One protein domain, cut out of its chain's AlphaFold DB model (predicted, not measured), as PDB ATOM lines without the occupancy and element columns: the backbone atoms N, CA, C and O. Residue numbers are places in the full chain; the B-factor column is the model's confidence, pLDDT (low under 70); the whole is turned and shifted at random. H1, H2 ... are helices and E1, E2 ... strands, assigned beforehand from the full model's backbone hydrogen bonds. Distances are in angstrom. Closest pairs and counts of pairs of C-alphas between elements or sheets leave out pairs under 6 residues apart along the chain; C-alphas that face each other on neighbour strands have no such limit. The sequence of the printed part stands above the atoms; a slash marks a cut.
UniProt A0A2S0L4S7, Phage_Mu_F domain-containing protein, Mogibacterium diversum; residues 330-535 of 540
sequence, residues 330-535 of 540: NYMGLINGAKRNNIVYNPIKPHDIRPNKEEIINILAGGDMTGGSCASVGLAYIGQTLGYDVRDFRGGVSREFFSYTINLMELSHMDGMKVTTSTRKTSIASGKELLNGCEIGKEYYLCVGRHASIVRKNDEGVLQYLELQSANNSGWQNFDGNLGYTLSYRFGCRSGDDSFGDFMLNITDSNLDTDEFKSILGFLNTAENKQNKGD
ATOM      1  N   ASN A 330     -19.118 -10.234 -19.388       94.44
ATOM      2  CA  ASN A 330     -20.371 -10.986 -19.408       94.44
ATOM      3  C   ASN A 330     -21.561 -10.017 -19.457       94.44
ATOM      4  O   ASN A 330     -22.428 -10.114 -20.327       94.44
ATOM      5  N   TYR A 331     -21.548  -8.990 -18.602       94.19
ATOM      6  CA  TYR A 331     -22.521  -7.898 -18.681       94.19
ATOM      7  C   TYR A 331     -22.513  -7.233 -20.067       94.19
ATOM      8  O   TYR A 331     -23.564  -7.033 -20.679       94.19
ATOM      9  N   MET A 332     -21.335  -6.914 -20.612       93.56
ATOM     10  CA  MET A 332     -21.233  -6.289 -21.934       93.56
ATOM     11  C   MET A 332     -21.720  -7.211 -23.063       93.56
ATOM     12  O   MET A 332     -22.331  -6.718 -24.018       93.56
ATOM     13  N   GLY A 333     -21.504  -8.525 -22.967       93.56
ATOM     14  CA  GLY A 333     -22.056  -9.517 -23.891       93.56
ATOM     15  C   GLY A 333     -23.586  -9.524 -23.887       93.56
ATOM     16  O   GLY A 333     -24.193  -9.346 -24.952       93.56
ATOM     17  N   LEU A 334     -24.200  -9.547 -22.699       95.06
ATOM     18  CA  LEU A 334     -25.649  -9.439 -22.516       95.06
ATOM     19  C   LEU A 334     -26.219  -8.135 -23.078       95.06
ATOM     20  O   LEU A 334     -27.168  -8.166 -23.864       95.06
ATOM     21  N   ILE A 335     -25.623  -6.986 -22.751       94.12
ATOM     22  CA  ILE A 335     -26.049  -5.673 -23.266       94.12
ATOM     23  C   ILE A 335     -25.972  -5.625 -24.796       94.12
ATOM     24  O   ILE A 335     -26.881  -5.113 -25.457       94.12
ATOM     25  N   ASN A 336     -24.909  -6.174 -25.386       93.50
ATOM     26  CA  ASN A 336     -24.758  -6.254 -26.838       93.50
ATOM     27  C   ASN A 336     -25.730  -7.267 -27.465       93.50
ATOM     28  O   ASN A 336     -26.179  -7.074 -28.595       93.50
ATOM     29  N   GLY A 337     -26.082  -8.343 -26.760       93.56
ATOM     30  CA  GLY A 337     -27.153  -9.268 -27.130       93.56
ATOM     31  C   GLY A 337     -28.521  -8.587 -27.153       93.56
ATOM     32  O   GLY A 337     -29.206  -8.618 -28.177       93.56
ATOM     33  N   ALA A 338     -28.890  -7.898 -26.076       92.50
ATOM     34  CA  ALA A 338     -30.168  -7.205 -25.949       92.50
ATOM     35  C   ALA A 338     -30.330  -6.079 -26.987       92.50
ATOM     36  O   ALA A 338     -31.373  -5.976 -27.637       92.50
ATOM     37  N   LYS A 339     -29.268  -5.294 -27.228       90.50
ATOM     38  CA  LYS A 339     -29.237  -4.263 -28.281       90.50
ATOM     39  C   LYS A 339     -29.390  -4.852 -29.685       90.50
ATOM     40  O   LYS A 339     -30.190  -4.334 -30.458       90.50
ATOM     41  N   ARG A 340     -28.693  -5.950 -30.016       92.88
ATOM     42  CA  ARG A 340     -28.835  -6.634 -31.322       92.88
ATOM     43  C   ARG A 340     -30.254  -7.157 -31.569       92.88
ATOM     44  O   ARG A 340     -30.715  -7.129 -32.703       92.88
ATOM     45  N   ASN A 341     -30.948  -7.587 -30.516       89.75
ATOM     46  CA  ASN A 341     -32.340  -8.042 -30.575       89.75
ATOM     47  C   ASN A 341     -33.372  -6.897 -30.458       89.75
ATOM     48  O   ASN A 341     -34.568  -7.161 -30.365       89.75
ATOM     49  N   ASN A 342     -32.934  -5.629 -30.473       89.56
ATOM     50  CA  ASN A 342     -33.778  -4.434 -30.343       89.56
ATOM     51  C   ASN A 342     -34.687  -4.438 -29.095       89.56
ATOM     52  O   ASN A 342     -35.807  -3.921 -29.115       89.56
ATOM     53  N   ILE A 343     -34.214  -5.013 -27.985       90.12
ATOM     54  CA  ILE A 343     -34.960  -5.028 -26.726       90.12
ATOM     55  C   ILE A 343     -34.961  -3.608 -26.149       90.12
ATOM     56  O   ILE A 343     -33.931  -3.110 -25.700       90.12
ATOM     57  N   VAL A 344     -36.126  -2.948 -26.159       87.94
ATOM     58  CA  VAL A 344     -36.308  -1.623 -25.532       87.94
ATOM     59  C   VAL A 344     -35.888  -1.685 -24.063       87.94
ATOM     60  O   VAL A 344     -36.344  -2.570 -23.338       87.94
ATOM     61  N   TYR A 345     -35.053  -0.743 -23.639       89.81
ATOM     62  CA  TYR A 345     -34.639  -0.569 -22.252       89.81
ATOM     63  C   TYR A 345     -35.679   0.269 -21.496       89.81
ATOM     64  O   TYR A 345     -35.969   1.399 -21.890       89.81
ATOM     65  N   ASN A 346     -36.239  -0.286 -20.424       88.12
ATOM     66  CA  ASN A 346     -37.197   0.360 -19.532       88.12
ATOM     67  C   ASN A 346     -36.544   0.495 -18.143       88.12
ATOM     68  O   ASN A 346     -36.575  -0.473 -17.379       88.12
ATOM     69  N   PRO A 347     -35.956   1.656 -17.791       85.19
ATOM     70  CA  PRO A 347     -35.269   1.836 -16.514       85.19
ATOM     71  C   PRO A 347     -36.123   1.373 -15.330       85.19
ATOM     72  O   PRO A 347     -37.296   1.745 -15.219       85.19
ATOM     73  N   ILE A 348     -35.536   0.555 -14.455       87.06
ATOM     74  CA  ILE A 348     -36.180   0.165 -13.201       87.06
ATOM     75  C   ILE A 348     -36.323   1.391 -12.297       87.06
ATOM     76  O   ILE A 348     -35.512   2.321 -12.348       87.06
ATOM     77  N   LYS A 349     -37.365   1.404 -11.472       82.62
ATOM     78  CA  LYS A 349     -37.608   2.467 -10.493       82.62
ATOM     79  C   LYS A 349     -37.524   1.865  -9.098       82.62
ATOM     80  O   LYS A 349     -37.929   0.717  -8.949       82.62
ATOM     81  N   PRO A 350     -37.009   2.582  -8.086       75.12
ATOM     82  CA  PRO A 350     -37.268   2.175  -6.712       75.12
ATOM     83  C   PRO A 350     -38.780   2.180  -6.487       75.12
ATOM     84  O   PRO A 350     -39.494   2.993  -7.084       75.12
ATOM     85  N   HIS A 351     -39.257   1.283  -5.639       70.88
ATOM     86  CA  HIS A 351     -40.618   1.382  -5.141       70.88
ATOM     87  C   HIS A 351     -40.799   2.631  -4.279       70.88
ATOM     88  O   HIS A 351     -39.909   2.998  -3.514       70.88
ATOM     89  N   ASP A 352     -41.983   3.241  -4.360       60.00
ATOM     90  CA  ASP A 352     -42.397   4.261  -3.393       60.00
ATOM     91  C   ASP A 352     -42.657   3.636  -2.009       60.00
ATOM     92  O   ASP A 352     -42.525   4.349  -1.014       60.00
ATOM     93  N   ILE A 353     -43.067   2.358  -1.992       63.88
ATOM     94  CA  ILE A 353     -43.434   1.477  -0.865       63.88
ATOM     95  C   ILE A 353     -42.842   0.095  -1.173       63.88
ATOM     96  O   ILE A 353     -43.250  -0.510  -2.164       63.88
ATOM     97  N   ARG A 354     -41.843  -0.379  -0.418       74.31
ATOM     98  CA  ARG A 354     -41.173  -1.664  -0.666       74.31
ATOM     99  C   ARG A 354     -42.106  -2.818  -0.264       74.31
ATOM    100  O   ARG A 354     -42.245  -3.084   0.925       74.31
ATOM    101  N   PRO A 355     -42.646  -3.584  -1.227       74.44
ATOM    102  CA  PRO A 355     -43.549  -4.683  -0.917       74.44
ATOM    103  C   PRO A 355     -42.865  -5.765  -0.073       74.44
ATOM    104  O   PRO A 355     -41.714  -6.148  -0.319       74.44
ATOM    105  N   ASN A 356     -43.604  -6.312   0.890       84.50
ATOM    106  CA  ASN A 356     -43.194  -7.489   1.646       84.50
ATOM    107  C   ASN A 356     -43.191  -8.751   0.748       84.50
ATOM    108  O   ASN A 356     -43.652  -8.729  -0.393       84.50
ATOM    109  N   LYS A 357     -42.672  -9.891   1.231       88.56
ATOM    110  CA  LYS A 357     -42.531 -11.099   0.386       88.56
ATOM    111  C   LYS A 357     -43.850 -11.619  -0.199       88.56
ATOM    112  O   LYS A 357     -43.823 -12.162  -1.299       88.56
ATOM    113  N   GLU A 358     -44.969 -11.479   0.503       89.00
ATOM    114  CA  GLU A 358     -46.288 -11.897   0.012       89.00
ATOM    115  C   GLU A 358     -46.824 -10.907  -1.031       89.00
ATOM    116  O   GLU A 358     -47.314 -11.314  -2.082       89.00
ATOM    117  N   GLU A 359     -46.618  -9.607  -0.821       90.19
ATOM    118  CA  GLU A 359     -46.937  -8.564  -1.803       90.19
ATOM    119  C   GLU A 359     -46.092  -8.679  -3.079       90.19
ATOM    120  O   GLU A 359     -46.639  -8.573  -4.173       90.19
ATOM    121  N   ILE A 360     -44.792  -8.984  -2.976       92.88
ATOM    122  CA  ILE A 360     -43.923  -9.284  -4.129       92.88
ATOM    123  C   ILE A 360     -44.489 -10.461  -4.930       92.88
ATOM    124  O   ILE A 360     -44.556 -10.402  -6.161       92.88
ATOM    125  N   ILE A 361     -44.911 -11.526  -4.237       92.75
ATOM    126  CA  ILE A 361     -45.557 -12.678  -4.870       92.75
ATOM    127  C   ILE A 361     -46.846 -12.225  -5.557       92.75
ATOM    128  O   ILE A 361     -47.010 -12.539  -6.724       92.75
ATOM    129  N   ASN A 362     -47.705 -11.424  -4.925       89.88
ATOM    130  CA  ASN A 362     -48.952 -10.943  -5.534       89.88
ATOM    131  C   ASN A 362     -48.728 -10.005  -6.744       89.88
ATOM    132  O   ASN A 362     -49.449 -10.090  -7.739       89.88
ATOM    133  N   ILE A 363     -47.697  -9.152  -6.714       89.75
ATOM    134  CA  ILE A 363     -47.307  -8.272  -7.833       89.75
ATOM    135  C   ILE A 363     -46.847  -9.097  -9.045       89.75
ATOM    136  O   ILE A 363     -47.196  -8.783 -10.190       89.75
ATOM    137  N   LEU A 364     -46.069 -10.156  -8.813       90.62
ATOM    138  CA  LEU A 364     -45.476 -10.973  -9.874       90.62
ATOM    139  C   LEU A 364     -46.322 -12.178 -10.287       90.62
ATOM    140  O   LEU A 364     -46.200 -12.621 -11.421       90.62
ATOM    141  N   ALA A 365     -47.188 -12.691  -9.423       89.31
ATOM    142  CA  ALA A 365     -48.012 -13.854  -9.704       89.31
ATOM    143  C   ALA A 365     -49.041 -13.581 -10.807       89.31
ATOM    144  O   ALA A 365     -49.551 -12.467 -10.970       89.31
ATOM    145  N   GLY A 366     -49.373 -14.633 -11.543       86.31
ATOM    146  CA  GLY A 366     -50.457 -14.663 -12.513       86.31
ATOM    147  C   GLY A 366     -50.201 -15.726 -13.571       86.31
ATOM    148  O   GLY A 366     -49.070 -16.167 -13.762       86.31
ATOM    149  N   GLY A 367     -51.249 -16.124 -14.288       83.81
ATOM    150  CA  GLY A 367     -51.105 -17.082 -15.376       83.81
ATOM    151  C   GLY A 367     -50.185 -16.550 -16.476       83.81
ATOM    152  O   GLY A 367     -50.480 -15.509 -17.071       83.81
ATOM    153  N   ASP A 368     -49.101 -17.270 -16.788       83.19
ATOM    154  CA  ASP A 368     -48.211 -16.924 -17.904       83.19
ATOM    155  C   ASP A 368     -48.935 -17.098 -19.247       83.19
ATOM    156  O   ASP A 368     -49.300 -18.208 -19.637       83.19
ATOM    157  N   MET A 369     -49.116 -15.998 -19.982       81.19
ATOM    158  CA  MET A 369     -49.628 -16.020 -21.357       81.19
ATOM    159  C   MET A 369     -48.507 -15.914 -22.403       81.19
ATOM    160  O   MET A 369     -48.777 -15.951 -23.603       81.19
ATOM    161  N   THR A 370     -47.245 -15.773 -21.981       75.88
ATOM    162  CA  THR A 370     -46.097 -15.578 -22.878       75.88
ATOM    163  C   THR A 370     -45.434 -16.872 -23.324       75.88
ATOM    164  O   THR A 370     -44.833 -16.874 -24.398       75.88
ATOM    165  N   GLY A 371     -45.512 -17.940 -22.526       70.00
ATOM    166  CA  GLY A 371     -44.853 -19.215 -22.789       70.00
ATOM    167  C   GLY A 371     -43.347 -19.151 -22.540       70.00
ATOM    168  O   GLY A 371     -42.569 -18.988 -23.480       70.00
ATOM    169  N   GLY A 372     -42.943 -19.306 -21.277       75.44
ATOM    170  CA  GLY A 372     -41.540 -19.500 -20.891       75.44
ATOM    171  C   GLY A 372     -40.910 -18.344 -20.115       75.44
ATOM    172  O   GLY A 372     -39.688 -18.231 -20.100       75.44
ATOM    173  N   SER A 373     -41.706 -17.497 -19.457       86.19
ATOM    174  CA  SER A 373     -41.198 -16.379 -18.643       86.19
ATOM    175  C   SER A 373     -40.533 -16.780 -17.313       86.19
ATOM    176  O   SER A 373     -40.061 -15.907 -16.598       86.19
ATOM    177  N   CYS A 374     -40.448 -18.073 -16.974       89.62
ATOM    178  CA  CYS A 374     -39.954 -18.584 -15.682       89.62
ATOM    179  C   CYS A 374     -38.667 -17.901 -15.182       89.62
ATOM    180  O   CYS A 374     -38.616 -17.379 -14.069       89.62
ATOM    181  N   ALA A 375     -37.665 -17.813 -16.056       91.69
ATOM    182  CA  ALA A 375     -36.390 -17.170 -15.784       91.69
ATOM    183  C   ALA A 375     -36.523 -15.662 -15.529       91.69
ATOM    184  O   ALA A 375     -36.067 -15.158 -14.504       91.69
ATOM    185  N   SER A 376     -37.188 -14.932 -16.424       91.50
ATOM    186  CA  SER A 376     -37.343 -13.480 -16.312       91.50
ATOM    187  C   SER A 376     -38.279 -13.055 -15.172       91.50
ATOM    188  O   SER A 376     -38.021 -12.029 -14.546       91.50
ATOM    189  N   VAL A 377     -39.282 -13.864 -14.811       91.38
ATOM    190  CA  VAL A 377     -40.118 -13.663 -13.613       91.38
ATOM    191  C   VAL A 377     -39.312 -13.930 -12.337       91.38
ATOM    192  O   VAL A 377     -39.415 -13.159 -11.384       91.38
ATOM    193  N   GLY A 378     -38.449 -14.952 -12.317       94.38
ATOM    194  CA  GLY A 378     -37.513 -15.178 -11.209       94.38
ATOM    195  C   GLY A 378     -36.506 -14.030 -11.040       94.38
ATOM    196  O   GLY A 378     -36.265 -13.576  -9.923       94.38
ATOM    197  N   LEU A 379     -35.975 -13.481 -12.136       95.06
ATOM    198  CA  LEU A 379     -35.125 -12.282 -12.099       95.06
ATOM    199  C   LEU A 379     -35.904 -11.032 -11.646       95.06
ATOM    200  O   LEU A 379     -35.366 -10.217 -10.895       95.06
ATOM    201  N   ALA A 380     -37.176 -10.895 -12.031       94.50
ATOM    202  CA  ALA A 380     -38.047  -9.836 -11.523       94.50
ATOM    203  C   ALA A 380     -38.303  -9.980 -10.013       94.50
ATOM    204  O   ALA A 380     -38.254  -8.974  -9.312       94.50
ATOM    205  N   TYR A 381     -38.476 -11.202  -9.488       95.50
ATOM    206  CA  TYR A 381     -38.550 -11.451  -8.039       95.50
ATOM    207  C   TYR A 381     -37.295 -10.953  -7.324       95.50
ATOM    208  O   TYR A 381     -37.409 -10.238  -6.332       95.50
ATOM    209  N   ILE A 382     -36.104 -11.234  -7.862       95.44
ATOM    210  CA  ILE A 382     -34.853 -10.698  -7.306       95.44
ATOM    211  C   ILE A 382     -34.886  -9.161  -7.304       95.44
ATOM    212  O   ILE A 382     -34.664  -8.557  -6.256       95.44
ATOM    213  N   GLY A 383     -35.243  -8.519  -8.423       93.31
ATOM    214  CA  GLY A 383     -35.369  -7.056  -8.509       93.31
ATOM    215  C   GLY A 383     -36.341  -6.453  -7.486       93.31
ATOM    216  O   GLY A 383     -36.007  -5.477  -6.814       93.31
ATOM    217  N   GLN A 384     -37.499  -7.088  -7.301       93.31
ATOM    218  CA  GLN A 384     -38.491  -6.731  -6.286       93.31
ATOM    219  C   GLN A 384     -37.935  -6.897  -4.861       93.31
ATOM    220  O   GLN A 384     -38.061  -5.990  -4.039       93.31
ATOM    221  N   THR A 385     -37.221  -7.993  -4.567       89.62
ATOM    222  CA  THR A 385     -36.557  -8.171  -3.259       89.62
ATOM    223  C   THR A 385     -35.428  -7.170  -3.006       89.62
ATOM    224  O   THR A 385     -35.147  -6.880  -1.844       89.62
ATOM    225  N   LEU A 386     -34.836  -6.577  -4.049       86.12
ATOM    226  CA  LEU A 386     -33.886  -5.458  -3.946       86.12
ATOM    227  C   LEU A 386     -34.574  -4.084  -3.770       86.12
ATOM    228  O   LEU A 386     -33.891  -3.076  -3.643       86.12
ATOM    229  N   GLY A 387     -35.911  -4.026  -3.725       82.88
ATOM    230  CA  GLY A 387     -36.677  -2.788  -3.527       82.88
ATOM    231  C   GLY A 387     -36.984  -2.010  -4.810       82.88
ATOM    232  O   GLY A 387     -37.405  -0.852  -4.742       82.88
ATOM    233  N   TYR A 388     -36.797  -2.627  -5.978       87.12
ATOM    234  CA  TYR A 388     -37.098  -2.019  -7.271       87.12
ATOM    235  C   TYR A 388     -38.409  -2.556  -7.849       87.12
ATOM    236  O   TYR A 388     -38.645  -3.763  -7.882       87.12
ATOM    237  N   ASP A 389     -39.232  -1.656  -8.383       88.56
ATOM    238  CA  ASP A 389     -40.434  -2.004  -9.128       88.56
ATOM    239  C   ASP A 389     -40.060  -2.563 -10.508       88.56
ATOM    240  O   ASP A 389     -39.964  -1.850 -11.515       88.56
ATOM    241  N   VAL A 390     -39.778  -3.865 -10.517       91.25
ATOM    242  CA  VAL A 390     -39.404  -4.651 -11.692       91.25
ATOM    243  C   VAL A 390     -40.514  -5.647 -11.992       91.25
ATOM    244  O   VAL A 390     -40.826  -6.515 -11.178       91.25
ATOM    245  N   ARG A 391     -41.117  -5.532 -13.173       88.50
ATOM    246  CA  ARG A 391     -42.205  -6.406 -13.629       88.50
ATOM    247  C   ARG A 391     -41.823  -7.103 -14.932       88.50
ATOM    248  O   ARG A 391     -41.327  -6.455 -15.849       88.50
ATOM    249  N   ASP A 392     -42.102  -8.401 -15.026       76.00
ATOM    250  CA  ASP A 392     -41.915  -9.198 -16.250       76.00
ATOM    251  C   ASP A 392     -43.263  -9.508 -16.958       76.00
ATOM    252  O   ASP A 392     -44.216  -8.746 -16.793       76.00
ATOM    253  N   PHE A 393     -43.362 -10.582 -17.758       63.66
ATOM    254  CA  PHE A 393     -44.399 -10.910 -18.754       63.66
ATOM    255  C   PHE A 393     -44.390 -10.053 -20.022       63.66
ATOM    256  O   PHE A 393     -45.410  -9.903 -20.701       63.66
ATOM    257  N   ARG A 394     -43.227  -9.534 -20.419       62.41
ATOM    258  CA  ARG A 394     -43.121  -8.724 -21.642       62.41
ATOM    259  C   ARG A 394     -43.431  -9.480 -22.937       62.41
ATOM    260  O   ARG A 394     -43.810  -8.867 -23.934       62.41
ATOM    261  N   GLY A 395     -43.257 -10.802 -22.925       70.88
ATOM    262  CA  GLY A 395     -43.355 -11.649 -24.112       70.88
ATOM    263  C   GLY A 395     -42.297 -11.323 -25.176       70.88
ATOM    264  O   GLY A 395     -41.367 -10.543 -24.944       70.88
ATOM    265  N   GLY A 396     -42.444 -11.953 -26.346       83.12
ATOM    266  CA  GLY A 396     -41.601 -11.725 -27.526       83.12
ATOM    267  C   GLY A 396     -40.095 -11.766 -27.243       83.12
ATOM    268  O   GLY A 396     -39.628 -12.506 -26.377       83.12
ATOM    269  N   VAL A 397     -39.344 -10.910 -27.944       88.06
ATOM    270  CA  VAL A 397     -37.868 -10.888 -27.936       88.06
ATOM    271  C   VAL A 397     -37.232 -10.718 -26.551       88.06
ATOM    272  O   VAL A 397     -36.125 -11.196 -26.335       88.06
ATOM    273  N   SER A 398     -37.917 -10.072 -25.600       89.81
ATOM    274  CA  SER A 398     -37.411  -9.930 -24.227       89.81
ATOM    275  C   SER A 398     -37.497 -11.256 -23.472       89.81
ATOM    276  O   SER A 398     -36.491 -11.735 -22.954       89.81
ATOM    277  N   ARG A 399     -38.680 -11.888 -23.468       89.88
ATOM    278  CA  ARG A 399     -38.883 -13.216 -22.865       89.88
ATOM    279  C   ARG A 399     -37.968 -14.255 -23.509       89.88
ATOM    280  O   ARG A 399     -37.397 -15.080 -22.812       89.88
ATOM    281  N   GLU A 400     -37.792 -14.196 -24.828       89.31
ATOM    282  CA  GLU A 400     -36.896 -15.099 -25.565       89.31
ATOM    283  C   GLU A 400     -35.452 -14.935 -25.116       89.31
ATOM    284  O   GLU A 400     -34.826 -15.916 -24.716       89.31
ATOM    285  N   PHE A 401     -34.957 -13.696 -25.079       92.38
ATOM    286  CA  PHE A 401     -33.599 -13.395 -24.644       92.38
ATOM    287  C   PHE A 401     -33.294 -13.943 -23.244       92.38
ATOM    288  O   PHE A 401     -32.279 -14.614 -23.071       92.38
ATOM    289  N   PHE A 402     -34.182 -13.735 -22.269       91.69
ATOM    290  CA  PHE A 402     -33.991 -14.242 -20.905       91.69
ATOM    291  C   PHE A 402     -34.341 -15.730 -20.722       91.69
ATOM    292  O   PHE A 402     -34.002 -16.297 -19.690       91.69
ATOM    293  N   SER A 403     -34.955 -16.390 -21.711       89.81
ATOM    294  CA  SER A 403     -35.190 -17.846 -21.692       89.81
ATOM    295  C   SER A 403     -34.012 -18.678 -22.221       89.81
ATOM    296  O   SER A 403     -33.950 -19.882 -21.973       89.81
ATOM    297  N   TYR A 404     -33.069 -18.072 -22.953       90.69
ATOM    298  CA  TYR A 404     -31.937 -18.802 -23.525       90.69
ATOM    299  C   TYR A 404     -30.860 -19.113 -22.483       90.69
ATOM    300  O   TYR A 404     -30.247 -18.211 -21.911       90.69
ATOM    301  N   THR A 405     -30.539 -20.401 -22.337       88.69
ATOM    302  CA  THR A 405     -29.530 -20.922 -21.402       88.69
ATOM    303  C   THR A 405     -28.186 -20.203 -21.493       88.69
ATOM    304  O   THR A 405     -27.605 -19.890 -20.463       88.69
ATOM    305  N   ILE A 406     -27.707 -19.874 -22.699       91.31
ATOM    306  CA  ILE A 406     -26.424 -19.172 -22.893       91.31
ATOM    307  C   ILE A 406     -26.439 -17.785 -22.230       91.31
ATOM    308  O   ILE A 406     -25.473 -17.422 -21.568       91.31
ATOM    309  N   ASN A 407     -27.541 -17.040 -22.342       94.50
ATOM    310  CA  ASN A 407     -27.663 -15.716 -21.728       94.50
ATOM    311  C   ASN A 407     -27.810 -15.830 -20.201       94.50
ATOM    312  O   ASN A 407     -27.268 -15.015 -19.462       94.50
ATOM    313  N   LEU A 408     -28.496 -16.864 -19.703       93.44
ATOM    314  CA  LEU A 408     -28.581 -17.130 -18.264       93.44
ATOM    315  C   LEU A 408     -27.234 -17.572 -17.672       93.44
ATOM    316  O   LEU A 408     -26.899 -17.152 -16.568       93.44
ATOM    317  N   MET A 409     -26.437 -18.347 -18.414       91.25
ATOM    318  CA  MET A 409     -25.050 -18.653 -18.055       91.25
ATOM    319  C   MET A 409     -24.180 -17.393 -18.070       91.25
ATOM    320  O   MET A 409     -23.383 -17.200 -17.164       91.25
ATOM    321  N   GLU A 410     -24.306 -16.515 -19.065       94.25
ATOM    322  CA  GLU A 410     -23.544 -15.260 -19.095       94.25
ATOM    323  C   GLU A 410     -23.911 -14.370 -17.889       94.25
ATOM    324  O   GLU A 410     -23.025 -13.908 -17.171       94.25
ATOM    325  N   LEU A 411     -25.203 -14.259 -17.559       94.50
ATOM    326  CA  LEU A 411     -25.691 -13.591 -16.346       94.50
ATOM    327  C   LEU A 411     -25.106 -14.211 -15.070       94.50
ATOM    328  O   LEU A 411     -24.704 -13.483 -14.165       94.50
ATOM    329  N   SER A 412     -24.999 -15.542 -15.003       94.19
ATOM    330  CA  SER A 412     -24.451 -16.248 -13.841       94.19
ATOM    331  C   SER A 412     -22.951 -15.995 -13.612       94.19
ATOM    332  O   SER A 412     -22.450 -16.300 -12.534       94.19
ATOM    333  N   HIS A 413     -22.224 -15.463 -14.599       93.81
ATOM    334  CA  HIS A 413     -20.795 -15.132 -14.493       93.81
ATOM    335  C   HIS A 413     -20.520 -13.625 -14.329       93.81
ATOM    336  O   HIS A 413     -19.355 -13.228 -14.319       93.81
ATOM    337  N   MET A 414     -21.553 -12.786 -14.203       94.38
ATOM    338  CA  MET A 414     -21.387 -11.357 -13.913       94.38
ATOM    339  C   MET A 414     -20.715 -11.109 -12.554       94.38
ATOM    340  O   MET A 414     -20.832 -11.911 -11.621       94.38
ATOM    341  N   ASP A 415     -20.055  -9.960 -12.418       90.56
ATOM    342  CA  ASP A 415     -19.432  -9.548 -11.160       90.56
ATOM    343  C   ASP A 415     -20.461  -9.482 -10.009       90.56
ATOM    344  O   ASP A 415     -21.561  -8.943 -10.137       90.56
ATOM    345  N   GLY A 416     -20.093 -10.047  -8.852       89.56
ATOM    346  CA  GLY A 416     -20.940 -10.116  -7.649       89.56
ATOM    347  C   GLY A 416     -21.775 -11.397  -7.495       89.56
ATOM    348  O   GLY A 416     -22.279 -11.653  -6.397       89.56
ATOM    349  N   MET A 417     -21.871 -12.231  -8.537       94.19
ATOM    350  CA  MET A 417     -22.646 -13.478  -8.538       94.19
ATOM    351  C   MET A 417     -21.939 -14.613  -7.774       94.19
ATOM    352  O   MET A 417     -20.814 -14.994  -8.095       94.19
ATOM    353  N   LYS A 418     -22.610 -15.223  -6.786       97.00
ATOM    354  CA  LYS A 418     -22.164 -16.464  -6.122       97.00
ATOM    355  C   LYS A 418     -22.931 -17.660  -6.668       97.00
ATOM    356  O   LYS A 418     -24.033 -17.970  -6.213       97.00
ATOM    357  N   VAL A 419     -22.332 -18.337  -7.641       97.06
ATOM    358  CA  VAL A 419     -22.971 -19.421  -8.396       97.06
ATOM    359  C   VAL A 419     -22.316 -20.765  -8.112       97.06
ATOM    360  O   VAL A 419     -21.097 -20.885  -8.045       97.06
ATOM    361  N   THR A 420     -23.155 -21.789  -7.968       96.88
ATOM    362  CA  THR A 420     -22.761 -23.201  -7.957       96.88
ATOM    363  C   THR A 420     -23.223 -23.851  -9.259       96.88
ATOM    364  O   THR A 420     -24.372 -23.674  -9.663       96.88
ATOM    365  N   THR A 421     -22.347 -24.610  -9.908       94.44
ATOM    366  CA  THR A 421     -22.648 -25.404 -11.111       94.44
ATOM    367  C   THR A 421     -22.545 -26.896 -10.795       94.44
ATOM    368  O   THR A 421     -21.905 -27.288  -9.816       94.44
ATOM    369  N   SER A 422     -23.189 -27.744 -11.602       91.12
ATOM    370  CA  SER A 422     -23.088 -29.201 -11.460       91.12
ATOM    371  C   SER A 422     -22.078 -29.803 -12.440       91.12
ATOM    372  O   SER A 422     -21.865 -29.293 -13.537       91.12
ATOM    373  N   THR A 423     -21.489 -30.938 -12.057       88.94
ATOM    374  CA  THR A 423     -20.658 -31.777 -12.946       88.94
ATOM    375  C   THR A 423     -21.403 -33.012 -13.471       88.94
ATOM    376  O   THR A 423     -20.819 -33.873 -14.137       88.94
ATOM    377  N   ARG A 424     -22.698 -33.151 -13.153       91.94
ATOM    378  CA  ARG A 424     -23.501 -34.327 -13.514       91.94
ATOM    379  C   ARG A 424     -23.914 -34.286 -14.975       91.94
ATOM    380  O   ARG A 424     -24.313 -33.257 -15.493       91.94
ATOM    381  N   LYS A 425     -23.904 -35.457 -15.615       89.00
ATOM    382  CA  LYS A 425     -24.258 -35.585 -17.033       89.00
ATOM    383  C   LYS A 425     -25.727 -35.326 -17.350       89.00
ATOM    384  O   LYS A 425     -25.994 -34.912 -18.459       89.00
ATOM    385  N   THR A 426     -26.667 -35.574 -16.435       93.44
ATOM    386  CA  THR A 426     -28.110 -35.440 -16.711       93.44
ATOM    387  C   THR A 426     -28.766 -34.379 -15.838       93.44
ATOM    388  O   THR A 426     -28.448 -34.263 -14.651       93.44
ATOM    389  N   SER A 427     -29.734 -33.655 -16.402       91.50
ATOM    390  CA  SER A 427     -30.445 -32.547 -15.735       91.50
ATOM    391  C   SER A 427     -31.096 -32.939 -14.395       91.50
ATOM    392  O   SER A 427     -31.025 -32.192 -13.421       91.50
ATOM    393  N   ILE A 428     -31.661 -34.150 -14.276       93.75
ATOM    394  CA  ILE A 428     -32.215 -34.656 -13.001       93.75
ATOM    395  C   ILE A 428     -31.114 -34.868 -11.948       93.75
ATOM    396  O   ILE A 428     -31.321 -34.570 -10.771       93.75
ATOM    397  N   ALA A 429     -29.956 -35.415 -12.329       94.06
ATOM    398  CA  ALA A 429     -28.854 -35.634 -11.389       94.06
ATOM    399  C   ALA A 429     -28.201 -34.306 -10.975       94.06
ATOM    400  O   ALA A 429     -27.860 -34.133  -9.808       94.06
ATOM    401  N   SER A 430     -28.092 -33.376 -11.923       94.94
ATOM    402  CA  SER A 430     -27.610 -32.010 -11.729       94.94
ATOM    403  C   SER A 430     -28.488 -31.220 -10.756       94.94
ATOM    404  O   SER A 430     -28.007 -30.777  -9.713       94.94
ATOM    405  N   GLY A 431     -29.804 -31.161 -10.995       94.88
ATOM    406  CA  GLY A 431     -30.745 -30.488 -10.095       94.88
ATOM    407  C   GLY A 431     -30.721 -31.041  -8.667       94.88
ATOM    408  O   GLY A 431     -30.792 -30.273  -7.712       94.88
ATOM    409  N   LYS A 432     -30.546 -32.361  -8.497       94.94
ATOM    410  CA  LYS A 432     -30.368 -32.984  -7.170       94.94
ATOM    411  C   LYS A 432     -29.066 -32.563  -6.486       94.94
ATOM    412  O   LYS A 432     -29.065 -32.353  -5.277       94.94
ATOM    413  N   GLU A 433     -27.967 -32.461  -7.231       95.88
ATOM    414  CA  GLU A 433     -26.673 -32.015  -6.702       95.88
ATOM    415  C   GLU A 433     -26.731 -30.553  -6.240       95.88
ATOM    416  O   GLU A 433     -26.312 -30.258  -5.123       95.88
ATOM    417  N   LEU A 434     -27.332 -29.674  -7.047       96.88
ATOM    418  CA  LEU A 434     -27.519 -28.261  -6.713       96.88
ATOM    419  C   LEU A 434     -28.436 -28.080  -5.489       96.88
ATOM    420  O   LEU A 434     -28.032 -27.455  -4.513       96.88
ATOM    421  N   LEU A 435     -29.629 -28.691  -5.486       96.81
ATOM    422  CA  LEU A 435     -30.615 -28.549  -4.399       96.81
ATOM    423  C   LEU A 435     -30.145 -29.121  -3.050       96.81
ATOM    424  O   LEU A 435     -30.566 -28.646  -1.993       96.81
ATOM    425  N   ASN A 436     -29.236 -30.101  -3.055       94.88
ATOM    426  CA  ASN A 436     -28.596 -30.569  -1.822       94.88
ATOM    427  C   ASN A 436     -27.783 -29.457  -1.133       94.88
ATOM    428  O   ASN A 436     -27.728 -29.434   0.098       94.88
ATOM    429  N   GLY A 437     -27.209 -28.529  -1.907       94.25
ATOM    430  CA  GLY A 437     -26.425 -27.389  -1.428       94.25
ATOM    431  C   GLY A 437     -27.236 -26.229  -0.839       94.25
ATOM    432  O   GLY A 437     -26.634 -25.292  -0.324       94.25
ATOM    433  N   CYS A 438     -28.573 -26.260  -0.884       96.38
ATOM    434  CA  CYS A 438     -29.388 -25.214  -0.260       96.38
ATOM    435  C   CYS A 438     -29.251 -25.223   1.273       96.38
ATOM    436  O   CYS A 438     -29.353 -26.272   1.912       96.38
ATOM    437  N   GLU A 439     -29.107 -24.047   1.875       96.62
ATOM    438  CA  GLU A 439     -29.088 -23.824   3.323       96.62
ATOM    439  C   GLU A 439     -30.437 -23.261   3.809       96.62
ATOM    440  O   GLU A 439     -31.204 -22.689   3.032       96.62
ATOM    441  N   ILE A 440     -30.739 -23.428   5.101       95.00
ATOM    442  CA  ILE A 440     -31.922 -22.822   5.733       95.00
ATOM    443  C   ILE A 440     -31.731 -21.302   5.809       95.00
ATOM    444  O   ILE A 440     -30.630 -20.823   6.083       95.00
ATOM    445  N   GLY A 441     -32.796 -20.544   5.546       88.25
ATOM    446  CA  GLY A 441     -32.778 -19.077   5.577       88.25
ATOM    447  C   GLY A 441     -32.137 -18.407   4.354       88.25
ATOM    448  O   GLY A 441     -32.113 -17.179   4.292       88.25
ATOM    449  N   LYS A 442     -31.656 -19.182   3.370       95.06
ATOM    450  CA  LYS A 442     -31.135 -18.670   2.094       95.06
ATOM    451  C   LYS A 442     -32.085 -18.973   0.937       95.06
ATOM    452  O   LYS A 442     -32.691 -20.042   0.871       95.06
ATOM    453  N   GLU A 443     -32.179 -18.027   0.010       97.44
ATOM    454  CA  GLU A 443     -32.923 -18.153  -1.244       97.44
ATOM    455  C   GLU A 443     -31.943 -18.204  -2.423       97.44
ATOM    456  O   GLU A 443     -30.915 -17.523  -2.448       97.44
ATOM    457  N   TYR A 444     -32.259 -19.050  -3.400       98.38
ATOM    458  CA  TYR A 444     -31.407 -19.350  -4.543       98.38
ATOM    459  C   TYR A 444     -32.221 -19.261  -5.830       98.38
ATOM    460  O   TYR A 444     -33.364 -19.699  -5.866       98.38
ATOM    461  N   TYR A 445     -31.636 -18.754  -6.908       97.81
ATOM    462  CA  TYR A 445     -32.207 -18.840  -8.248       97.81
ATOM    463  C   TYR A 445     -31.625 -20.084  -8.921       97.81
ATOM    464  O   TYR A 445     -30.433 -20.130  -9.233       97.81
ATOM    465  N   LEU A 446     -32.452 -21.116  -9.085       97.75
ATOM    466  CA  LEU A 446     -32.084 -22.375  -9.726       97.75
ATOM    467  C   LEU A 446     -32.516 -22.340 -11.190       97.75
ATOM    468  O   LEU A 446     -33.700 -22.176 -11.470       97.75
ATOM    469  N   CYS A 447     -31.574 -22.563 -12.103       95.88
ATOM    470  CA  CYS A 447     -31.824 -22.803 -13.520       95.88
ATOM    471  C   CYS A 447     -31.426 -24.249 -13.835       95.88
ATOM    472  O   CYS A 447     -30.254 -24.604 -13.710       95.88
ATOM    473  N   VAL A 448     -32.393 -25.094 -14.203       94.25
ATOM    474  CA  VAL A 448     -32.143 -26.515 -14.494       94.25
ATOM    475  C   VAL A 448     -33.140 -27.056 -15.518       94.25
ATOM    476  O   VAL A 448     -34.341 -26.787 -15.443       94.25
ATOM    477  N   GLY A 449     -32.656 -27.847 -16.477       91.62
ATOM    478  CA  GLY A 449     -33.510 -28.497 -17.473       91.62
ATOM    479  C   GLY A 449     -34.189 -27.501 -18.419       91.62
ATOM    480  O   GLY A 449     -33.563 -27.015 -19.357       91.62
ATOM    481  N   ARG A 450     -35.487 -27.234 -18.223       90.38
ATOM    482  CA  ARG A 450     -36.283 -26.311 -19.063       90.38
ATOM    483  C   ARG A 450     -36.985 -25.215 -18.260       90.38
ATOM    484  O   ARG A 450     -37.931 -24.606 -18.756       90.38
ATOM    485  N   HIS A 451     -36.554 -24.986 -17.024       92.31
ATOM    486  CA  HIS A 451     -37.205 -24.060 -16.109       92.31
ATOM    487  C   HIS A 451     -36.185 -23.345 -15.224       92.31
ATOM    488  O   HIS A 451     -35.091 -23.853 -14.959       92.31
ATOM    489  N   ALA A 452     -36.582 -22.185 -14.710       94.06
ATOM    490  CA  ALA A 452     -35.880 -21.519 -13.631       94.06
ATOM    491  C   ALA A 452     -36.878 -21.014 -12.586       94.06
ATOM    492  O   ALA A 452     -37.956 -20.538 -12.932       94.06
ATOM    493  N   SER A 453     -36.528 -21.148 -11.309       95.69
ATOM    494  CA  SER A 453     -37.379 -20.769 -10.177       95.69
ATOM    495  C   SER A 453     -36.517 -20.379  -8.979       95.69
ATOM    496  O   SER A 453     -35.369 -20.814  -8.848       95.69
ATOM    497  N   ILE A 454     -37.081 -19.566  -8.087       98.00
ATOM    498  CA  ILE A 454     -36.494 -19.336  -6.769       98.00
ATOM    499  C   ILE A 454     -36.722 -20.591  -5.924       98.00
ATOM    500  O   ILE A 454     -37.838 -21.098  -5.853       98.00
ATOM    501  N   VAL A 455     -35.682 -21.088  -5.265       98.19
ATOM    502  CA  VAL A 455     -35.725 -22.252  -4.376       98.19
ATOM    503  C   VAL A 455     -35.096 -21.924  -3.026       98.19
ATOM    504  O   VAL A 455     -34.227 -21.056  -2.924       98.19
ATOM    505  N   ARG A 456     -35.534 -22.611  -1.970       97.12
ATOM    506  CA  ARG A 456     -35.020 -22.440  -0.600       97.12
ATOM    507  C   ARG A 456     -35.225 -23.691   0.243       97.12
ATOM    508  O   ARG A 456     -35.973 -24.583  -0.154       97.12
ATOM    509  N   LYS A 457     -34.647 -23.711   1.446       96.31
ATOM    510  CA  LYS A 457     -35.159 -24.528   2.558       96.31
ATOM    511  C   LYS A 457     -35.916 -23.629   3.535       96.31
ATOM    512  O   LYS A 457     -35.420 -22.554   3.873       96.31
ATOM    513  N   ASN A 458     -37.107 -24.053   3.963       92.88
ATOM    514  CA  ASN A 458     -37.816 -23.406   5.071       92.88
ATOM    515  C   ASN A 458     -37.113 -23.704   6.415       92.88
ATOM    516  O   ASN A 458     -36.135 -24.454   6.458       92.88
ATOM    517  N   ASP A 459     -37.626 -23.149   7.514       92.00
ATOM    518  CA  ASP A 459     -37.034 -23.302   8.854       92.00
ATOM    519  C   ASP A 459     -37.033 -24.758   9.369       92.00
ATOM    520  O   ASP A 459     -36.216 -25.126  10.209       92.00
ATOM    521  N   GLU A 460     -37.899 -25.611   8.815       91.75
ATOM    522  CA  GLU A 460     -37.969 -27.055   9.084       91.75
ATOM    523  C   GLU A 460     -37.014 -27.878   8.190       91.75
ATOM    524  O   GLU A 460     -36.950 -29.103   8.292       91.75
ATOM    525  N   GLY A 461     -36.268 -27.226   7.290       91.38
ATOM    526  CA  GLY A 461     -35.356 -27.865   6.336       91.38
ATOM    527  C   GLY A 461     -36.021 -28.423   5.070       91.38
ATOM    528  O   GLY A 461     -35.327 -29.005   4.231       91.38
ATOM    529  N   VAL A 462     -37.333 -28.235   4.896       93.75
ATOM    530  CA  VAL A 462     -38.094 -28.674   3.717       93.75
ATOM    531  C   VAL A 462     -37.720 -27.812   2.514       93.75
ATOM    532  O   VAL A 462     -37.804 -26.583   2.560       93.75
ATOM    533  N   LEU A 463     -37.318 -28.461   1.417       96.56
ATOM    534  CA  LEU A 463     -37.055 -27.791   0.144       96.56
ATOM    535  C   LEU A 463     -38.358 -27.252  -0.460       96.56
ATOM    536  O   LEU A 463     -39.346 -27.979  -0.572       96.56
ATOM    537  N   GLN A 464     -38.328 -26.001  -0.915       96.50
ATOM    538  CA  GLN A 464     -39.436 -25.327  -1.595       96.50
ATOM    539  C   GLN A 464     -38.968 -24.673  -2.900       96.50
ATOM    540  O   GLN A 464     -37.812 -24.259  -2.999       96.50
ATOM    541  N   TYR A 465     -39.874 -24.545  -3.868       96.50
ATOM    542  CA  TYR A 465     -39.729 -23.708  -5.062       96.50
ATOM    543  C   TYR A 465     -40.853 -22.667  -5.119       96.50
ATOM    544  O   TYR A 465     -41.923 -22.873  -4.545       96.50
ATOM    545  N   LEU A 466     -40.613 -21.539  -5.782       96.19
ATOM    546  CA  LEU A 466     -41.569 -20.444  -5.894       96.19
ATOM    547  C   LEU A 466     -42.289 -20.500  -7.245       96.19
ATOM    548  O   LEU A 466     -41.666 -20.350  -8.297       96.19
ATOM    549  N   GLU A 467     -43.604 -20.703  -7.207       93.25
ATOM    550  CA  GLU A 467     -44.477 -20.684  -8.380       93.25
ATOM    551  C   GLU A 467     -45.063 -19.275  -8.576       93.25
ATOM    552  O   GLU A 467     -45.713 -18.740  -7.680       93.25
ATOM    553  N   LEU A 468     -44.832 -18.663  -9.741       91.31
ATOM    554  CA  LEU A 468     -45.291 -17.302 -10.077       91.31
ATOM    555  C   LEU A 468     -46.043 -17.225 -11.419       91.31
ATOM    556  O   LEU A 468     -46.593 -16.180 -11.747       91.31
ATOM    557  N   GLN A 469     -46.071 -18.310 -12.192       88.25
ATOM    558  CA  GLN A 469     -46.656 -18.405 -13.534       88.25
ATOM    559  C   GLN A 469     -48.007 -19.144 -13.559       88.25
ATOM    560  O   GLN A 469     -48.630 -19.279 -14.616       88.25
ATOM    561  N   SER A 470     -48.450 -19.669 -12.415       86.19
ATOM    562  CA  SER A 470     -49.766 -20.283 -12.244       86.19
ATOM    563  C   SER A 470     -50.858 -19.221 -12.088       86.19
ATOM    564  O   SER A 470     -50.683 -18.243 -11.369       86.19
ATOM    565  N   ALA A 471     -52.024 -19.434 -12.702       82.56
ATOM    566  CA  ALA A 471     -53.199 -18.596 -12.448       82.56
ATOM    567  C   ALA A 471     -53.826 -18.839 -11.060       82.56
ATOM    568  O   ALA A 471     -54.417 -17.927 -10.498       82.56
ATOM    569  N   ASN A 472     -53.698 -20.057 -10.509       82.69
ATOM    570  CA  ASN A 472     -54.466 -20.495  -9.331       82.69
ATOM    571  C   ASN A 472     -53.610 -20.967  -8.140       82.69
ATOM    572  O   ASN A 472     -54.104 -20.988  -7.019       82.69
ATOM    573  N   ASN A 473     -52.352 -21.369  -8.369       85.81
ATOM    574  CA  ASN A 473     -51.499 -22.042  -7.372       85.81
ATOM    575  C   ASN A 473     -50.136 -21.340  -7.205       85.81
ATOM    576  O   ASN A 473     -49.089 -21.991  -7.193       85.81
ATOM    577  N   SER A 474     -50.140 -20.011  -7.150       89.94
ATOM    578  CA  SER A 474     -48.936 -19.195  -6.952       89.94
ATOM    579  C   SER A 474     -48.428 -19.255  -5.507       89.94
ATOM    580  O   SER A 474     -49.169 -19.603  -4.590       89.94
ATOM    581  N   GLY A 475     -47.162 -18.897  -5.294       93.62
ATOM    582  CA  GLY A 475     -46.503 -18.912  -3.989       93.62
ATOM    583  C   GLY A 475     -45.571 -20.109  -3.787       93.62
ATOM    584  O   GLY A 475     -45.169 -20.787  -4.735       93.62
ATOM    585  N   TRP A 476     -45.158 -20.328  -2.538       95.19
ATOM    586  CA  TRP A 476     -44.178 -21.359  -2.190       95.19
ATOM    587  C   TRP A 476     -44.792 -22.757  -2.229       95.19
ATOM    588  O   TRP A 476     -45.723 -23.061  -1.487       95.19
ATOM    589  N   GLN A 477     -44.216 -23.618  -3.061       94.81
ATOM    590  CA  GLN A 477     -44.595 -25.014  -3.226       94.81
ATOM    591  C   GLN A 477     -43.489 -25.909  -2.668       94.81
ATOM    592  O   GLN A 477     -42.304 -25.677  -2.918       94.81
ATOM    593  N   ASN A 478     -43.851 -26.950  -1.922       94.62
ATOM    594  CA  ASN A 478     -42.868 -27.918  -1.437       94.62
ATOM    595  C   ASN A 478     -42.332 -28.765  -2.601       94.62
ATOM    596  O   ASN A 478     -43.048 -29.081  -3.551       94.62
ATOM    597  N   PHE A 479     -41.076 -29.195  -2.507       92.81
ATOM    598  CA  PHE A 479     -40.614 -30.326  -3.301       92.81
ATOM    599  C   PHE A 479     -41.233 -31.605  -2.730       92.81
ATOM    600  O   PHE A 479     -40.842 -32.058  -1.653       92.81
ATOM    601  N   ASP A 480     -42.178 -32.194  -3.465       73.81
ATOM    602  CA  ASP A 480     -42.729 -33.513  -3.144       73.81
ATOM    603  C   ASP A 480     -41.601 -34.534  -2.924       73.81
ATOM    604  O   ASP A 480     -40.593 -34.523  -3.635       73.81
ATOM    605  N   GLY A 481     -41.762 -35.425  -1.937       69.06
ATOM    606  CA  GLY A 481     -40.653 -36.171  -1.316       69.06
ATOM    607  C   GLY A 481     -39.743 -36.981  -2.254       69.06
ATOM    608  O   GLY A 481     -38.615 -37.307  -1.885       69.06
ATOM    609  N   ASN A 482     -40.173 -37.267  -3.487       83.44
ATOM    610  CA  ASN A 482     -39.262 -37.653  -4.560       83.44
ATOM    611  C   ASN A 482     -38.783 -36.414  -5.336       83.44
ATOM    612  O   ASN A 482     -39.350 -36.051  -6.362       83.44
ATOM    613  N   LEU A 483     -37.648 -35.853  -4.914       89.88
ATOM    614  CA  LEU A 483     -36.969 -34.717  -5.556       89.88
ATOM    615  C   LEU A 483     -36.822 -34.850  -7.091       89.88
ATOM    616  O   LEU A 483     -36.880 -33.862  -7.817       89.88
ATOM    617  N   GLY A 484     -36.652 -36.077  -7.605       90.94
ATOM    618  CA  GLY A 484     -36.554 -36.331  -9.048       90.94
ATOM    619  C   GLY A 484     -37.883 -36.218  -9.802       90.94
ATOM    620  O   GLY A 484     -37.873 -35.882 -10.983       90.94
ATOM    621  N   TYR A 485     -39.012 -36.467  -9.132       91.62
ATOM    622  CA  TYR A 485     -40.350 -36.285  -9.693       91.62
ATOM    623  C   TYR A 485     -40.624 -34.797  -9.931       91.62
ATOM    624  O   TYR A 485     -40.916 -34.406 -11.058       91.62
ATOM    625  N   THR A 486     -40.418 -33.954  -8.917       93.25
ATOM    626  CA  THR A 486     -40.614 -32.499  -9.017       93.25
ATOM    627  C   THR A 486     -39.686 -31.872 -10.058       93.25
ATOM    628  O   THR A 486     -40.142 -31.095 -10.894       93.25
ATOM    629  N   LEU A 487     -38.407 -32.270 -10.094       94.31
ATOM    630  CA  LEU A 487     -37.480 -31.849 -11.154       94.31
ATOM    631  C   LEU A 487     -37.979 -32.238 -12.556       94.31
ATOM    632  O   LEU A 487     -37.850 -31.459 -13.495       94.31
ATOM    633  N   SER A 488     -38.584 -33.417 -12.716       92.94
ATOM    634  CA  SER A 488     -39.071 -33.853 -14.026       92.94
ATOM    635  C   SER A 488     -40.369 -33.161 -14.454       92.94
ATOM    636  O   SER A 488     -40.440 -32.644 -15.567       92.94
ATOM    637  N   TYR A 489     -41.365 -33.083 -13.567       89.62
ATOM    638  CA  TYR A 489     -42.694 -32.546 -13.886       89.62
ATOM    639  C   TYR A 489     -42.806 -31.021 -13.793       89.62
ATOM    640  O   TYR A 489     -43.652 -30.440 -14.468       89.62
ATOM    641  N   ARG A 490     -41.996 -30.360 -12.955       90.06
ATOM    642  CA  ARG A 490     -42.066 -28.902 -12.734       90.06
ATOM    643  C   ARG A 490     -40.898 -28.164 -13.372       90.06
ATOM    644  O   ARG A 490     -41.117 -27.122 -13.975       90.06
ATOM    645  N   PHE A 491     -39.693 -28.739 -13.329       92.44
ATOM    646  CA  PHE A 491     -38.509 -28.145 -13.965       92.44
ATOM    647  C   PHE A 491     -38.230 -28.671 -15.388       92.44
ATOM    648  O   PHE A 491     -37.321 -28.203 -16.076       92.44
ATOM    649  N   GLY A 492     -39.025 -29.634 -15.868       91.19
ATOM    650  CA  GLY A 492     -38.922 -30.173 -17.223       91.19
ATOM    651  C   GLY A 492     -37.685 -31.042 -17.474       91.19
ATOM    652  O   GLY A 492     -37.372 -31.316 -18.635       91.19
ATOM    653  N   CYS A 493     -36.983 -31.485 -16.423       91.88
ATOM    654  CA  CYS A 493     -35.809 -32.351 -16.526       91.88
ATOM    655  C   CYS A 493     -36.220 -33.759 -16.990       91.88
ATOM    656  O   CYS A 493     -36.849 -34.516 -16.243       91.88
ATOM    657  N   ARG A 494     -35.883 -34.149 -18.222       87.81
ATOM    658  CA  ARG A 494     -36.266 -35.467 -18.757       87.81
ATOM    659  C   ARG A 494     -35.210 -36.520 -18.433       87.81
ATOM    660  O   ARG A 494     -34.021 -36.230 -18.301       87.81
ATOM    661  N   SER A 495     -35.643 -37.773 -18.316       76.75
ATOM    662  CA  SER A 495     -34.716 -38.896 -18.158       76.75
ATOM    663  C   SER A 495     -33.892 -39.066 -19.436       76.75
ATOM    664  O   SER A 495     -34.458 -39.313 -20.497       76.75
ATOM    665  N   GLY A 496     -32.570 -38.928 -19.325       73.44
ATOM    666  CA  GLY A 496     -31.647 -38.992 -20.461       73.44
ATOM    667  C   GLY A 496     -31.370 -37.657 -21.162       73.44
ATOM    668  O   GLY A 496     -30.506 -37.645 -22.030       73.44
ATOM    669  N   ASP A 497     -32.021 -36.549 -20.779       77.75
ATOM    670  CA  ASP A 497     -31.606 -35.213 -21.238       77.75
ATOM    671  C   ASP A 497     -30.271 -34.847 -20.561       77.75
ATOM    672  O   ASP A 497     -30.177 -34.815 -19.321       77.75
ATOM    673  N   ASP A 498     -29.254 -34.560 -21.378       84.00
ATOM    674  CA  ASP A 498     -27.958 -34.069 -20.913       84.00
ATOM    675  C   ASP A 498     -28.113 -32.729 -20.164       84.00
ATOM    676  O   ASP A 498     -28.924 -31.873 -20.521       84.00
ATOM    677  N   SER A 499     -27.328 -32.551 -19.103       84.44
ATOM    678  CA  SER A 499     -27.170 -31.278 -18.400       84.44
ATOM    679  C   SER A 499     -26.401 -30.308 -19.295       84.44
ATOM    680  O   SER A 499     -25.311 -30.625 -19.778       84.44
ATOM    681  N   PHE A 500     -26.956 -29.117 -19.513       84.31
ATOM    682  CA  PHE A 500     -26.300 -28.054 -20.264       84.31
ATOM    683  C   PHE A 500     -26.621 -26.711 -19.620       84.31
ATOM    684  O   PHE A 500     -27.757 -26.251 -19.677       84.31
ATOM    685  N   GLY A 501     -25.617 -26.087 -19.000       85.62
ATOM    686  CA  GLY A 501     -25.776 -24.777 -18.366       85.62
ATOM    687  C   GLY A 501     -26.652 -24.763 -17.112       85.62
ATOM    688  O   GLY A 501     -27.162 -23.705 -16.761       85.62
ATOM    689  N   ASP A 502     -26.834 -25.903 -16.437       94.25
ATOM    690  CA  ASP A 502     -27.529 -25.950 -15.147       94.25
ATOM    691  C   ASP A 502     -26.697 -25.241 -14.060       94.25
ATOM    692  O   ASP A 502     -25.518 -25.559 -13.852       94.25
ATOM    693  N   PHE A 503     -27.311 -24.315 -13.321       96.69
ATOM    694  CA  PHE A 503     -26.650 -23.589 -12.236       96.69
ATOM    695  C   PHE A 503     -27.619 -23.159 -11.134       96.69
ATOM    696  O   PHE A 503     -28.833 -23.081 -11.325       96.69
ATOM    697  N   MET A 504     -27.061 -22.832  -9.972       97.50
ATOM    698  CA  MET A 504     -27.784 -22.260  -8.845       97.50
ATOM    699  C   MET A 504     -27.049 -21.023  -8.316       97.50
ATOM    700  O   MET A 504     -25.940 -21.124  -7.791       97.50
ATOM    701  N   LEU A 505     -27.672 -19.855  -8.461       97.62
ATOM    702  CA  LEU A 505     -27.204 -18.573  -7.932       97.62
ATOM    703  C   LEU A 505     -27.725 -18.398  -6.502       97.62
ATOM    704  O   LEU A 505     -28.930 -18.423  -6.280       97.62
ATOM    705  N   ASN A 506     -26.839 -18.197  -5.531       97.75
ATOM    706  CA  ASN A 506     -27.214 -17.894  -4.150       97.75
ATOM    707  C   ASN A 506     -27.585 -16.410  -4.039       97.75
ATOM    708  O   ASN A 506     -26.702 -15.554  -4.030       97.75
ATOM    709  N   ILE A 507     -28.883 -16.103  -3.983       95.94
ATOM    710  CA  ILE A 507     -29.402 -14.725  -4.002       95.94
ATOM    711  C   ILE A 507     -29.003 -14.005  -2.712       95.94
ATOM    712  O   ILE A 507     -28.555 -12.865  -2.756       95.94
ATOM    713  N   THR A 508     -29.125 -14.694  -1.574       92.31
ATOM    714  CA  THR A 508     -28.877 -14.144  -0.235       92.31
ATOM    715  C   THR A 508     -27.428 -13.704  -0.020       92.31
ATOM    716  O   THR A 508     -27.197 -12.676   0.610       92.31
ATOM    717  N   ASP A 509     -26.457 -14.460  -0.539       93.44
ATOM    718  CA  ASP A 509     -25.034 -14.175  -0.323       93.44
ATOM    719  C   ASP A 509     -24.374 -13.391  -1.477       93.44
ATOM    720  O   ASP A 509     -23.221 -12.971  -1.327       93.44
ATOM    721  N   SER A 510     -25.032 -13.234  -2.630       92.94
ATOM    722  CA  SER A 510     -24.492 -12.509  -3.796       92.94
ATOM    723  C   SER A 510     -24.592 -10.991  -3.632       92.94
ATOM    724  O   SER A 510     -25.522 -10.481  -3.011       92.94
ATOM    725  N   ASN A 511     -23.672 -10.246  -4.250       91.06
ATOM    726  CA  ASN A 511     -23.812  -8.795  -4.367       91.06
ATOM    727  C   ASN A 511     -24.640  -8.463  -5.615       91.06
ATOM    728  O   ASN A 511     -24.086  -8.244  -6.688       91.06
ATOM    729  N   LEU A 512     -25.967  -8.473  -5.472       89.00
ATOM    730  CA  LEU A 512     -26.908  -8.229  -6.575       89.00
ATOM    731  C   LEU A 512     -27.350  -6.765  -6.688       89.00
ATOM    732  O   LEU A 512     -28.036  -6.407  -7.639       89.00
ATOM    733  N   ASP A 513     -26.929  -5.898  -5.764       82.50
ATOM    734  CA  ASP A 513     -27.237  -4.464  -5.806       82.50
ATOM    735  C   ASP A 513     -26.259  -3.667  -6.704       82.50
ATOM    736  O   ASP A 513     -26.030  -2.476  -6.501       82.50
ATOM    737  N   THR A 514     -25.676  -4.312  -7.719       87.19
ATOM    738  CA  THR A 514     -24.757  -3.678  -8.679       87.19
ATOM    739  C   THR A 514     -25.503  -2.897  -9.759       87.19
ATOM    740  O   THR A 514     -26.597  -3.271 -10.192       87.19
ATOM    741  N   ASP A 515     -24.886  -1.816 -10.237       86.88
ATOM    742  CA  ASP A 515     -25.410  -1.005 -11.340       86.88
ATOM    743  C   ASP A 515     -25.570  -1.836 -12.629       86.88
ATOM    744  O   ASP A 515     -26.533  -1.658 -13.381       86.88
ATOM    745  N   GLU A 516     -24.671  -2.795 -12.864       92.44
ATOM    746  CA  GLU A 516     -24.740  -3.776 -13.944       92.44
ATOM    747  C   GLU A 516     -25.989  -4.659 -13.846       92.44
ATOM    748  O   GLU A 516     -26.738  -4.766 -14.819       92.44
ATOM    749  N   PHE A 517     -26.265  -5.270 -12.687       93.81
ATOM    750  CA  PHE A 517     -27.438  -6.135 -12.539       93.81
ATOM    751  C   PHE A 517     -28.742  -5.337 -12.665       93.81
ATOM    752  O   PHE A 517     -29.631  -5.723 -13.425       93.81
ATOM    753  N   LYS A 518     -28.824  -4.159 -12.033       91.06
ATOM    754  CA  LYS A 518     -29.959  -3.225 -12.170       91.06
ATOM    755  C   LYS A 518     -30.192  -2.800 -13.624       91.06
ATOM    756  O   LYS A 518     -31.334  -2.701 -14.075       91.06
ATOM    757  N   SER A 519     -29.115  -2.613 -14.385       91.94
ATOM    758  CA  SER A 519     -29.161  -2.343 -15.823       91.94
ATOM    759  C   SER A 519     -29.674  -3.552 -16.627       91.94
ATOM    760  O   SER A 519     -30.501  -3.379 -17.521       91.94
ATOM    761  N   ILE A 520     -29.310  -4.795 -16.281       93.81
ATOM    762  CA  ILE A 520     -29.912  -5.997 -16.896       93.81
ATOM    763  C   ILE A 520     -31.421  -6.083 -16.611       93.81
ATOM    764  O   ILE A 520     -32.202  -6.332 -17.536       93.81
ATOM    765  N   LEU A 521     -31.860  -5.798 -15.378       93.62
ATOM    766  CA  LEU A 521     -33.286  -5.769 -15.022       93.62
ATOM    767  C   LEU A 521     -34.080  -4.747 -15.860       93.62
ATOM    768  O   LEU A 521     -35.242  -4.983 -16.184       93.62
ATOM    769  N   GLY A 522     -33.457  -3.651 -16.307       92.31
ATOM    770  CA  GLY A 522     -34.095  -2.686 -17.209       92.31
ATOM    771  C   GLY A 522     -34.449  -3.237 -18.601       92.31
ATOM    772  O   GLY A 522     -35.300  -2.670 -19.284       92.31
ATOM    773  N   PHE A 523     -33.855  -4.353 -19.042       91.50
ATOM    774  CA  PHE A 523     -34.219  -4.989 -20.316       91.50
ATOM    775  C   PHE A 523     -35.425  -5.926 -20.212       91.50
ATOM    776  O   PHE A 523     -36.172  -6.019 -21.184       91.50
ATOM    777  N   LEU A 524     -35.657  -6.563 -19.055       91.00
ATOM    778  CA  LEU A 524     -36.871  -7.363 -18.817       91.00
ATOM    779  C   LEU A 524     -38.059  -6.515 -18.334       91.00
ATOM    780  O   LEU A 524     -39.208  -6.837 -18.639       91.00
ATOM    781  N   ASN A 525     -37.788  -5.398 -17.649       92.19
ATOM    782  CA  ASN A 525     -38.815  -4.573 -17.018       92.19
ATOM    783  C   ASN A 525     -39.921  -4.114 -17.989       92.19
ATOM    784  O   ASN A 525     -39.672  -3.727 -19.139       92.19
ATOM    785  N   THR A 526     -41.161  -4.131 -17.503       86.38
ATOM    786  CA  THR A 526     -42.392  -3.908 -18.267       86.38
ATOM    787  C   THR A 526     -43.379  -3.078 -17.450       86.38
ATOM    788  O   THR A 526     -43.524  -3.272 -16.249       86.38
ATOM    789  N   ALA A 527     -44.086  -2.145 -18.091       82.88
ATOM    790  CA  ALA A 527     -45.160  -1.414 -17.421       82.88
ATOM    791  C   ALA A 527     -46.309  -2.366 -17.044       82.88
ATOM    792  O   ALA A 527     -46.649  -3.248 -17.826       82.88
ATOM    793  N   GLU A 528     -46.933  -2.155 -15.886       81.31
ATOM    794  CA  GLU A 528     -48.043  -2.970 -15.367       81.31
ATOM    795  C   GLU A 528     -49.139  -3.230 -16.416       81.31
ATOM    796  O   GLU A 528     -49.458  -4.375 -16.728       81.31
ATOM    797  N   ASN A 529     -49.615  -2.176 -17.086       79.81
ATOM    798  CA  ASN A 529     -50.626  -2.258 -18.146       79.81
ATOM    799  C   ASN A 529     -50.128  -2.834 -19.493       79.81
ATOM    800  O   ASN A 529     -50.819  -2.714 -20.505       79.81
ATOM    801  N   LYS A 530     -48.918  -3.405 -19.532       82.38
ATOM    802  CA  LYS A 530     -48.305  -4.068 -20.696       82.38
ATOM    803  C   LYS A 530     -47.811  -5.485 -20.384       82.38
ATOM    804  O   LYS A 530     -47.144  -6.086 -21.226       82.38
ATOM    805  N   GLN A 531     -48.105  -6.016 -19.196       80.75
ATOM    806  CA  GLN A 531     -47.820  -7.409 -18.863       80.75
ATOM    807  C   GLN A 531     -48.756  -8.349 -19.630       80.75
ATOM    808  O   GLN A 531     -49.970  -8.173 -19.618       80.75
ATOM    809  N   ASN A 532     -48.206  -9.400 -20.234       82.06
ATOM    810  CA  ASN A 532     -48.980 -10.507 -20.799       82.06
ATOM    811  C   ASN A 532     -49.171 -11.611 -19.736       82.06
ATOM    812  O   ASN A 532     -48.700 -12.739 -19.904       82.06
ATOM    813  N   LYS A 533     -49.819 -11.255 -18.620       80.38
ATOM    814  CA  LYS A 533     -50.262 -12.182 -17.565       80.38
ATOM    815  C   LYS A 533     -51.774 -12.073 -17.375       80.38
ATOM    816  O   LYS A 533     -52.337 -11.011 -17.635       80.38
ATOM    817  N   GLY A 534     -52.422 -13.129 -16.893       74.31
ATOM    818  CA  GLY A 534     -53.844 -13.072 -16.541       74.31
ATOM    819  C   GLY A 534     -54.441 -14.405 -16.098       74.31
ATOM    820  O   GLY A 534     -53.800 -15.451 -16.190       74.31
ATOM    821  N   ASP A 535     -55.700 -14.363 -15.665       70.38
ATOM    822  CA  ASP A 535     -56.445 -15.449 -14.997       70.38
ATOM    823  C   ASP A 535     -56.651 -16.723 -15.846       70.38
ATOM    824  O   ASP A 535     -57.206 -17.722 -15.386       70.38
TER     825      ASP A 535
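Overview. This is residues 330 to 535 of the 540 residues of the protein "Phage_Mu_F domain-containing protein" of Mogibacterium diversum (UniProt A0A2S0L4S7). A strongly twisted sheet of six strands stands between helices in three layers: H3 and H5 cover one face, with H2 by the E4 and E5 end, and H6 covers the other, with H7 packed on H6. Farther from the sheet, H8 and H4 pack on H3, and H1 packs on H5 and H8. The printed part has 206 residues, with eight named helices and six named strands in the order H1 H2 H3 H4 H5 E1 H6 E2 E3 E4 E5 H7 E6 H8; the class is mixed, helices and strands. The sheet's order is E1 E6 E2 E3 E4 E5, all antiparallel. The whole is compact, with a radius of gyration of the C-alphas of 15.9 A, and spans 40 by 34 by 31 A.

Arrangement. Start with the meander, each strand the antiparallel neighbour of the one before: E2, residues 443 to 448, E3, 451 to 457, E4, 463 to 467, and E5, 475 to 478, joined as three hairpins. Within hydrogen-bond range you find N 446 and O 453 at 2.9 A, N 466 and O 454 at 2.8 A, and N 465 and O 477 at 2.8 A. E6, residues 503 to 506, pairs with E2, N 445 and O 505 at 2.8 A, and with the edge strand E1, residues 419 to 421, N 420 and O 504 at 2.9 A. E1, H6, residues 427 to 436, and E2 make a split strand-helix-strand unit, two strands running the same way with E6 between them, and its crossover is right-handed. H3, residues 374 to 385, lies over E3 at a height over the sheet of 9.2 A, its closest C-alphas there Ala 375 and Ala 452, 4.9 A. H5, residues 405 to 412, is on the same face, over E6 and E2, at 9.8 A; H6 is on the opposite face. H7, residues 483 to 489, touches H6, closest C-alphas Ile 428 and Gly 484, 6.1 A, and only grazes the sheet. H2, residues 357 to 364, touches H3, closest C-alphas Ile 360 and Gln 384, 6.4 A. H8, residues 515 to 524, touches H3 at a steep tilt of 49 degrees, closest C-alphas Ser 376 and Leu 524, 6.6 A. H4, residues 396 to 403, touches residues 374 to 376 of H3 alone, about perpendicular at 81 degrees, closest C-alphas Ser 376 and Phe 402, 5.7 A. H1, residues 330 to 340, touches H5, closest C-alphas Asn 330 and Glu 410, 5.3 A. Each O i to N i+4 pair is within hydrogen-bond range in H1 to H7, and 4 of 6 in H8.

Along the chain. Find C-alpha 330 at (-20.371, -10.986, -19.408), where H1 begins its 15.2 A. H3 runs 16.6 A from C-alpha 374 at (-39.954, -18.584, -15.682), and E3 spans 18.8 A. H8 ends at C-alpha 524, (-36.871, -7.363, -18.817).

Size, cuts and confidence. The C-alphas of Asp 352 and Gly 496 are the two farthest apart, 47.7 A. The printed part has no cut; the long links are H1 to H2 and H7 to E6. Mean pLDDT of the printed part is 89.4, and residues 352 to 353, 393 to 394 and 481 are under 70.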